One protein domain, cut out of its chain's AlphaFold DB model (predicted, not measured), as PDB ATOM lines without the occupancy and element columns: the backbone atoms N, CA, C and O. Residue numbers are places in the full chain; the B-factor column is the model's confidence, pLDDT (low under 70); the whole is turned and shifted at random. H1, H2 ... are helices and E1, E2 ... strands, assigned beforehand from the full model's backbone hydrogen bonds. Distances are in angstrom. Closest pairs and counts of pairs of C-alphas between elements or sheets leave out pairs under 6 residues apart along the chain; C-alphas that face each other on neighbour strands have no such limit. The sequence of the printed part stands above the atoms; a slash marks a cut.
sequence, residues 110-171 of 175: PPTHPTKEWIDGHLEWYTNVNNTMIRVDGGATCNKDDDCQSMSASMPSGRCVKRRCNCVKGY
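Overview. This is residues 110 to 171 of the 175 residues of an uncharacterized protein of Aphanomyces astaci (UniProt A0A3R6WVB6). With little regular structure, two small lobes are joined by a long stretch, residues 127 to 144: one holds hairpin E1 and E2 with H3 packed on it, the other H1 and H2. The 62 printed residues, class mixed, have 23 in named elements, H1 H2 H3 E1 E2, with an antiparallel sheet E1 - E2. The whole is only just extended, close to loose: radius of gyration of the C-alphas 16.1 A, spans 40 by 30 by 24 A.

Arrangement. Look at E1, residues 158 to 161, and E2, residues 164 to 167: N 159 and O 166, 2.8 A apart, are within hydrogen-bond range. The closest C-alphas of E1 and H3, residues 145 to 148, are Arg 159 and Asp 145, 4.4 A. H1, residues 115 to 121, has every O i to N i+4 pair within hydrogen-bond range.

Along the chain. Find C-alpha 115 at (95.159, 106.954, 175.421); H1 runs 9.8 A. E2 runs 10.0 A to C-alpha 167 at (107.536, 101.737, 157.758). H2 is residues 123 to 126.

Size, cuts and confidence. The printed part has no cut. H2 to H3 is a long link. Residues 151 to 153 have pLDDT under 70.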
ATOM      1  N   PRO A 110      94.401 107.474 169.116       78.50
ATOM      2  CA  PRO A 110      93.532 108.184 168.180       78.50
ATOM      3  C   PRO A 110      92.966 109.478 168.804       78.50
ATOM      4  O   PRO A 110      92.674 109.493 169.996       78.50
ATOM      5  N   PRO A 111      92.683 110.536 168.014       79.31
ATOM      6  CA  PRO A 111      92.174 111.806 168.551       79.31
ATOM      7  C   PRO A 111      90.859 111.707 169.337       79.31
ATOM      8  O   PRO A 111      90.592 112.541 170.191       79.31
ATOM      9  N   THR A 112      90.015 110.714 169.038       79.06
ATOM     10  CA  THR A 112      88.751 110.497 169.758       79.06
ATOM     11  C   THR A 112      88.934 109.762 171.085       79.06
ATOM     12  O   THR A 112      88.048 109.844 171.925       79.06
ATOM     13  N   HIS A 113      90.052 109.051 171.272       78.31
ATOM     14  CA  HIS A 113      90.366 108.281 172.480       78.31
ATOM     15  C   HIS A 113      91.867 108.428 172.791       78.31
ATOM     16  O   HIS A 113      92.642 107.500 172.516       78.31
ATOM     17  N   PRO A 114      92.289 109.600 173.309       85.31
ATOM     18  CA  PRO A 114      93.692 109.932 173.513       85.31
ATOM     19  C   PRO A 114      94.258 109.144 174.701       85.31
ATOM     20  O   PRO A 114      94.320 109.599 175.844       85.31
ATOM     21  N   THR A 115      94.645 107.902 174.426       82.56
ATOM     22  CA  THR A 115      95.159 106.954 175.421       82.56
ATOM     23  C   THR A 115      96.441 107.474 176.057       82.56
ATOM     24  O   THR A 115      96.680 107.244 177.241       82.56
ATOM     25  N   LYS A 116      97.256 108.213 175.300       83.94
ATOM     26  CA  LYS A 116      98.464 108.833 175.834       83.94
ATOM     27  C   LYS A 116      98.127 109.876 176.897       83.94
ATOM     28  O   LYS A 116      98.688 109.815 177.983       83.94
ATOM     29  N   GLU A 117      97.201 110.790 176.607       87.56
ATOM     30  CA  GLU A 117      96.783 111.823 177.566       87.56
ATOM     31  C   GLU A 117      96.201 111.196 178.838       87.56
ATOM     32  O   GLU A 117      96.483 111.656 179.943       87.56
ATOM     33  N   TRP A 118      95.449 110.099 178.693       86.50
ATOM     34  CA  TRP A 118      94.943 109.336 179.829       86.50
ATOM     35  C   TRP A 118      96.064 108.754 180.698       86.50
ATOM     36  O   TRP A 118      96.037 108.930 181.917       86.50
ATOM     37  N   ILE A 119      97.050 108.083 180.092       86.75
ATOM     38  CA  ILE A 119      98.195 107.501 180.812       86.75
ATOM     39  C   ILE A 119      99.022 108.598 181.486       86.75
ATOM     40  O   ILE A 119      99.363 108.459 182.659       86.75
ATOM     41  N   ASP A 120      99.304 109.693 180.775       87.88
ATOM     42  CA  ASP A 120     100.061 110.832 181.300       87.88
ATOM     43  C   ASP A 120      99.336 111.460 182.509       87.88
ATOM     44  O   ASP A 120      99.976 111.820 183.498       87.88
ATOM     45  N   GLY A 121      97.998 111.523 182.477       91.38
ATOM     46  CA  GLY A 121      97.162 111.997 183.587       91.38
ATOM     47  C   GLY A 121      97.021 111.026 184.769       91.38
ATOM     48  O   GLY A 121      96.668 111.463 185.862       91.38
ATOM     49  N   HIS A 122      97.320 109.736 184.582       91.94
ATOM     50  CA  HIS A 122      97.158 108.671 185.588       91.94
ATOM     51  C   HIS A 122      98.447 107.861 185.784       91.94
ATOM     52  O   HIS A 122      98.421 106.648 186.006       91.94
ATOM     53  N   LEU A 123      99.599 108.527 185.695       90.19
ATOM     54  CA  LEU A 123     100.909 107.874 185.645       90.19
ATOM     55  C   LEU A 123     101.187 106.954 186.848       90.19
ATOM     56  O   LEU A 123     101.847 105.923 186.707       90.19
ATOM     57  N   GLU A 124     100.651 107.296 188.020       91.94
ATOM     58  CA  GLU A 124     100.746 106.501 189.251       91.94
ATOM     59  C   GLU A 124     100.117 105.099 189.146       91.94
ATOM     60  O   GLU A 124     100.503 104.203 189.892       91.94
ATOM     61  N   TRP A 125      99.182 104.873 188.217       90.56
ATOM     62  CA  TRP A 125      98.554 103.559 188.018       90.56
ATOM     63  C   TRP A 125      99.374 102.658 187.095       90.56
ATOM     64  O   TRP A 125      99.273 101.434 187.162       90.56
ATOM     65  N   TYR A 126     100.193 103.262 186.235       86.00
ATOM     66  CA  TYR A 126     100.976 102.559 185.220       86.00
ATOM     67  C   TYR A 126     102.453 102.431 185.589       86.00
ATOM     68  O   TYR A 126     103.164 101.618 184.994       86.00
ATOM     69  N   THR A 127     102.922 103.202 186.573       90.25
ATOM     70  CA  THR A 127     104.325 103.216 186.979       90.25
ATOM     71  C   THR A 127     104.504 102.956 188.465       90.25
ATOM     72  O   THR A 127     103.705 103.364 189.301       90.25
ATOM     73  N   ASN A 128     105.581 102.258 188.805       91.62
ATOM     74  CA  ASN A 128     106.051 102.120 190.178       91.62
ATOM     75  C   ASN A 128     107.576 101.944 190.186       91.62
ATOM     76  O   ASN A 128     108.218 101.949 189.135       91.62
ATOM     77  N   VAL A 129     108.166 101.764 191.369       93.06
ATOM     78  CA  VAL A 129     109.625 101.617 191.528       93.06
ATOM     79  C   VAL A 129     110.224 100.447 190.734       93.06
ATOM     80  O   VAL A 129     111.384 100.515 190.344       93.06
ATOM     81  N   ASN A 130     109.435  99.406 190.452       92.19
ATOM     82  CA  ASN A 130     109.852  98.227 189.693       92.19
ATOM     83  C   ASN A 130     109.406  98.267 188.217       92.19
ATOM     84  O   ASN A 130     109.871  97.450 187.429       92.19
ATOM     85  N   ASN A 131     108.519  99.193 187.837       85.12
ATOM     86  CA  ASN A 131     107.990  99.361 186.484       85.12
ATOM     87  C   ASN A 131     107.955 100.850 186.133       85.12
ATOM     88  O   ASN A 131     106.914 101.499 186.204       85.12
ATOM     89  N   THR A 132     109.117 101.417 185.832       86.75
ATOM     90  CA  THR A 132     109.207 102.824 185.435       86.75
ATOM     91  C   THR A 132     108.761 102.994 183.985       86.75
ATOM     92  O   THR A 132     108.925 102.096 183.160       86.75
ATOM     93  N   MET A 133     108.187 104.152 183.654       80.38
ATOM     94  CA  MET A 133     107.884 104.477 182.262       80.38
ATOM     95  C   MET A 133     109.199 104.655 181.496       80.38
ATOM     96  O   MET A 133     109.987 105.551 181.796       80.38
ATOM     97  N   ILE A 134     109.415 103.814 180.487       81.75
ATOM     98  CA  ILE A 134     110.562 103.903 179.584       81.75
ATOM     99  C   ILE A 134     110.059 104.405 178.238       81.75
ATOM    100  O   ILE A 134     109.172 103.810 177.627       81.75
ATOM    101  N   ARG A 135     110.645 105.503 177.762       76.06
ATOM    102  CA  ARG A 135     110.371 106.015 176.422       76.06
ATOM    103  C   ARG A 135     110.938 105.047 175.384       76.06
ATOM    104  O   ARG A 135     112.139 104.782 175.381       76.06
ATOM    105  N   VAL A 136     110.078 104.559 174.496       70.19
ATOM    106  CA  VAL A 136     110.474 103.760 173.333       70.19
ATOM    107  C   VAL A 136     110.089 104.540 172.086       70.19
ATOM    108  O   VAL A 136     108.911 104.656 171.767       70.19
ATOM    109  N   ASP A 137     111.087 105.099 171.411       75.62
ATOM    110  CA  ASP A 137     110.892 105.828 170.159       75.62
ATOM    111  C   ASP A 137     110.995 104.879 168.959       75.62
ATOM    112  O   ASP A 137     111.820 103.958 168.932       75.62
ATOM    113  N   GLY A 138     110.185 105.137 167.932       79.31
ATOM    114  CA  GLY A 138     110.318 104.472 166.641       79.31
ATOM    115  C   GLY A 138     111.610 104.821 165.896       79.31
ATOM    116  O   GLY A 138     112.423 105.647 166.310       79.31
ATOM    117  N   GLY A 139     111.792 104.220 164.717       85.88
ATOM    118  CA  GLY A 139     112.890 104.586 163.820       85.88
ATOM    119  C   GLY A 139     114.258 104.114 164.311       85.88
ATOM    120  O   GLY A 139     115.194 104.910 164.452       85.88
ATOM    121  N   ALA A 140     114.387 102.805 164.533       86.56
ATOM    122  CA  ALA A 140     115.671 102.170 164.806       86.56
ATOM    123  C   ALA A 140     116.733 102.593 163.774       86.56
ATOM    124  O   ALA A 140     116.433 102.868 162.606       86.56
ATOM    125  N   THR A 141     117.983 102.692 164.220       92.38
ATOM    126  CA  THR A 141     119.097 103.011 163.328       92.38
ATOM    127  C   THR A 141     119.330 101.877 162.344       92.38
ATOM    128  O   THR A 141     119.368 100.719 162.746       92.38
ATOM    129  N   CYS A 142     119.558 102.217 161.082       93.88
ATOM    130  CA  CYS A 142     119.759 101.240 160.017       93.88
ATOM    131  C   CYS A 142     120.908 101.648 159.096       93.88
ATOM    132  O   CYS A 142     121.238 102.831 158.960       93.88
ATOM    133  N   ASN A 143     121.505 100.656 158.446       96.31
ATOM    134  CA  ASN A 143     122.443 100.817 157.343       96.31
ATOM    135  C   ASN A 143     121.778 100.525 155.999       96.31
ATOM    136  O   ASN A 143     122.080 101.200 155.017       96.31
ATOM    137  N   LYS A 144     120.884  99.536 155.970       93.88
ATOM    138  CA  LYS A 144     120.192  99.057 154.771       93.88
ATOM    139  C   LYS A 144     118.743  98.694 155.085       93.88
ATOM    140  O   LYS A 144     118.378  98.542 156.247       93.88
ATOM    141  N   ASP A 145     117.926  98.553 154.044       91.44
ATOM    142  CA  ASP A 145     116.491  98.252 154.170       91.44
ATOM    143  C   ASP A 145     116.212  96.941 154.925       91.44
ATOM    144  O   ASP A 145     115.194  96.842 155.608       91.44
ATOM    145  N   ASP A 146     117.126  95.969 154.857       90.19
ATOM    146  CA  ASP A 146     117.021  94.697 155.587       90.19
ATOM    147  C   ASP A 146     117.004  94.888 157.112       90.19
ATOM    148  O   ASP A 146     116.346  94.132 157.819       90.19
ATOM    149  N   ASP A 147     117.678  95.925 157.623       90.00
ATOM    150  CA  ASP A 147     117.738  96.219 159.062       90.00
ATOM    151  C   ASP A 147     116.374  96.699 159.603       90.00
ATOM    152  O   ASP A 147     116.180  96.823 160.809       90.00
ATOM    153  N   CYS A 148     115.429  96.990 158.702       89.19
ATOM    154  CA  CYS A 148     114.093  97.502 158.997       89.19
ATOM    155  C   CYS A 148     112.982  96.474 158.727       89.19
ATOM    156  O   CYS A 148     111.805  96.845 158.649       89.19
ATOM    157  N   GLN A 149     113.344  95.200 158.549       87.94
ATOM    158  CA  GLN A 149     112.391  94.123 158.295       87.94
ATOM    159  C   GLN A 149     111.873  93.504 159.593       87.94
ATOM    160  O   GLN A 149     112.628  93.186 160.509       87.94
ATOM    161  N   SER A 150     110.559  93.307 159.659       78.88
ATOM    162  CA  SER A 150     109.902  92.500 160.679       78.88
ATOM    163  C   SER A 150     110.241  91.036 160.427       78.88
ATOM    164  O   SER A 150     110.104  90.558 159.299       78.88
ATOM    165  N   MET A 151     110.631  90.312 161.479       69.75
ATOM    166  CA  MET A 151     111.005  88.892 161.404       69.75
ATOM    167  C   MET A 151     109.908  87.994 160.807       69.75
ATOM    168  O   MET A 151     110.201  86.889 160.363       69.75
ATOM    169  N   SER A 152     108.660  88.467 160.781       66.75
ATOM    170  CA  SER A 152     107.491  87.708 160.327       66.75
ATOM    171  C   SER A 152     106.959  88.149 158.958       66.75
ATOM    172  O   SER A 152     105.907  87.669 158.538       66.75
ATOM    173  N   ALA A 153     107.615  89.090 158.270       67.81
ATOM    174  CA  ALA A 153     107.093  89.661 157.032       67.81
ATOM    175  C   ALA A 153     107.747  89.037 155.785       67.81
ATOM    176  O   ALA A 153     108.929  89.234 155.520       67.81
ATOM    177  N   SER A 154     106.951  88.348 154.959       70.56
ATOM    178  CA  SER A 154     107.378  87.852 153.634       70.56
ATOM    179  C   SER A 154     107.525  88.964 152.583       70.56
ATOM    180  O   SER A 154     107.933  88.707 151.453       70.56
ATOM    181  N   MET A 155     107.144  90.196 152.931       77.62
ATOM    182  CA  MET A 155     107.248  91.401 152.108       77.62
ATOM    183  C   MET A 155     107.950  92.503 152.905       77.62
ATOM    184  O   MET A 155     107.846  92.492 154.132       77.62
ATOM    185  N   PRO A 156     108.597  93.483 152.244       82.94
ATOM    186  CA  PRO A 156     109.292  94.549 152.948       82.94
ATOM    187  C   PRO A 156     108.356  95.284 153.918       82.94
ATOM    188  O   PRO A 156     107.392  95.887 153.463       82.94
ATOM    189  N   SER A 157     108.615  95.256 155.227       87.50
ATOM    190  CA  SER A 157     107.817  95.968 156.241       87.50
ATOM    191  C   SER A 157     108.351  97.373 156.541       87.50
ATOM    192  O   SER A 157     107.617  98.243 157.016       87.50
ATOM    193  N   GLY A 158     109.627  97.620 156.242       90.81
ATOM    194  CA  GLY A 158     110.291  98.905 156.435       90.81
ATOM    195  C   GLY A 158     111.410  99.150 155.425       90.81
ATOM    196  O   GLY A 158     111.821  98.246 154.698       90.81
ATOM    197  N   ARG A 159     111.876 100.401 155.359       92.38
ATOM    198  CA  ARG A 159     113.023 100.857 154.561       92.38
ATOM    199  C   ARG A 159     113.934 101.751 155.385       92.38
ATOM    200  O   ARG A 159     113.466 102.482 156.258       92.38
ATOM    201  N   CYS A 160     115.219 101.739 155.067       93.62
ATOM    202  CA  CYS A 160     116.209 102.584 155.696       93.62
ATOM    203  C   CYS A 160     116.282 103.941 154.997       93.62
ATOM    204  O   CYS A 160     116.843 104.090 153.914       93.62
ATOM    205  N   VAL A 161     115.732 104.970 155.638       94.00
ATOM    206  CA  VAL A 161     115.719 106.337 155.114       94.00
ATOM    207  C   VAL A 161     116.544 107.215 156.041       94.00
ATOM    208  O   VAL A 161     116.223 107.364 157.215       94.00
ATOM    209  N   LYS A 162     117.626 107.811 155.524       94.38
ATOM    210  CA  LYS A 162     118.527 108.679 156.309       94.38
ATOM    211  C   LYS A 162     118.988 108.024 157.625       94.38
ATOM    212  O   LYS A 162     118.933 108.648 158.680       94.38
ATOM    213  N   ARG A 163     119.435 106.761 157.561       94.25
ATOM    214  CA  ARG A 163     119.907 105.974 158.722       94.25
ATOM    215  C   ARG A 163     118.834 105.656 159.770       94.25
ATOM    216  O   ARG A 163     119.181 105.257 160.880       94.25
ATOM    217  N   ARG A 164     117.552 105.819 159.438       92.56
ATOM    218  CA  ARG A 164     116.412 105.525 160.312       92.56
ATOM    219  C   ARG A 164     115.403 104.641 159.592       92.56
ATOM    220  O   ARG A 164     115.099 104.866 158.421       92.56
ATOM    221  N   CYS A 165     114.873 103.648 160.292       91.12
ATOM    222  CA  CYS A 165     113.823 102.808 159.742       91.12
ATOM    223  C   CYS A 165     112.515 103.581 159.580       91.12
ATOM    224  O   CYS A 165     112.050 104.241 160.508       91.12
ATOM    225  N   ASN A 166     111.912 103.470 158.402       90.69
ATOM    226  CA  ASN A 166     110.602 104.017 158.090       90.69
ATOM    227  C   ASN A 166     109.692 102.892 157.587       90.69
ATOM    228  O   ASN A 166     110.094 102.114 156.720       90.69
ATOM    229  N   CYS A 167     108.484 102.782 158.137       87.56
ATOM    230  CA  CYS A 167     107.536 101.737 157.758       87.56
ATOM    231  C   CYS A 167     107.047 101.950 156.320       87.56
ATOM    232  O   CYS A 167     106.786 103.080 155.899       87.56
ATOM    233  N   VAL A 168     106.892 100.865 155.558       87.12
ATOM    234  CA  VAL A 168     106.228 100.965 154.251       87.12
ATOM    235  C   VAL A 168     104.711 101.093 154.428       87.12
ATOM    236  O   VAL A 168     104.160 100.848 155.501       87.12
ATOM    237  N   LYS A 169     104.005 101.459 153.355       80.44
ATOM    238  CA  LYS A 169     102.544 101.608 153.371       80.44
ATOM    239  C   LYS A 169     101.862 100.320 153.858       80.44
ATOM    240  O   LYS A 169     102.077  99.259 153.283       80.44
ATOM    241  N   GLY A 170     101.012 100.442 154.879       74.19
ATOM    242  CA  GLY A 170     100.292  99.317 155.493       74.19
ATOM    243  C   GLY A 170     100.977  98.717 156.725       74.19
ATOM    244  O   GLY A 170     100.362  97.902 157.401       74.19
ATOM    245  N   TYR A 171     102.196  99.155 157.051       75.00
ATOM    246  CA  TYR A 171     102.896  98.796 158.282       75.00
ATOM    247  C   TYR A 171     102.983 100.006 159.216       75.00
ATOM    248  O   TYR A 171     103.088 101.150 158.773       75.00
TER     249      TYR A 171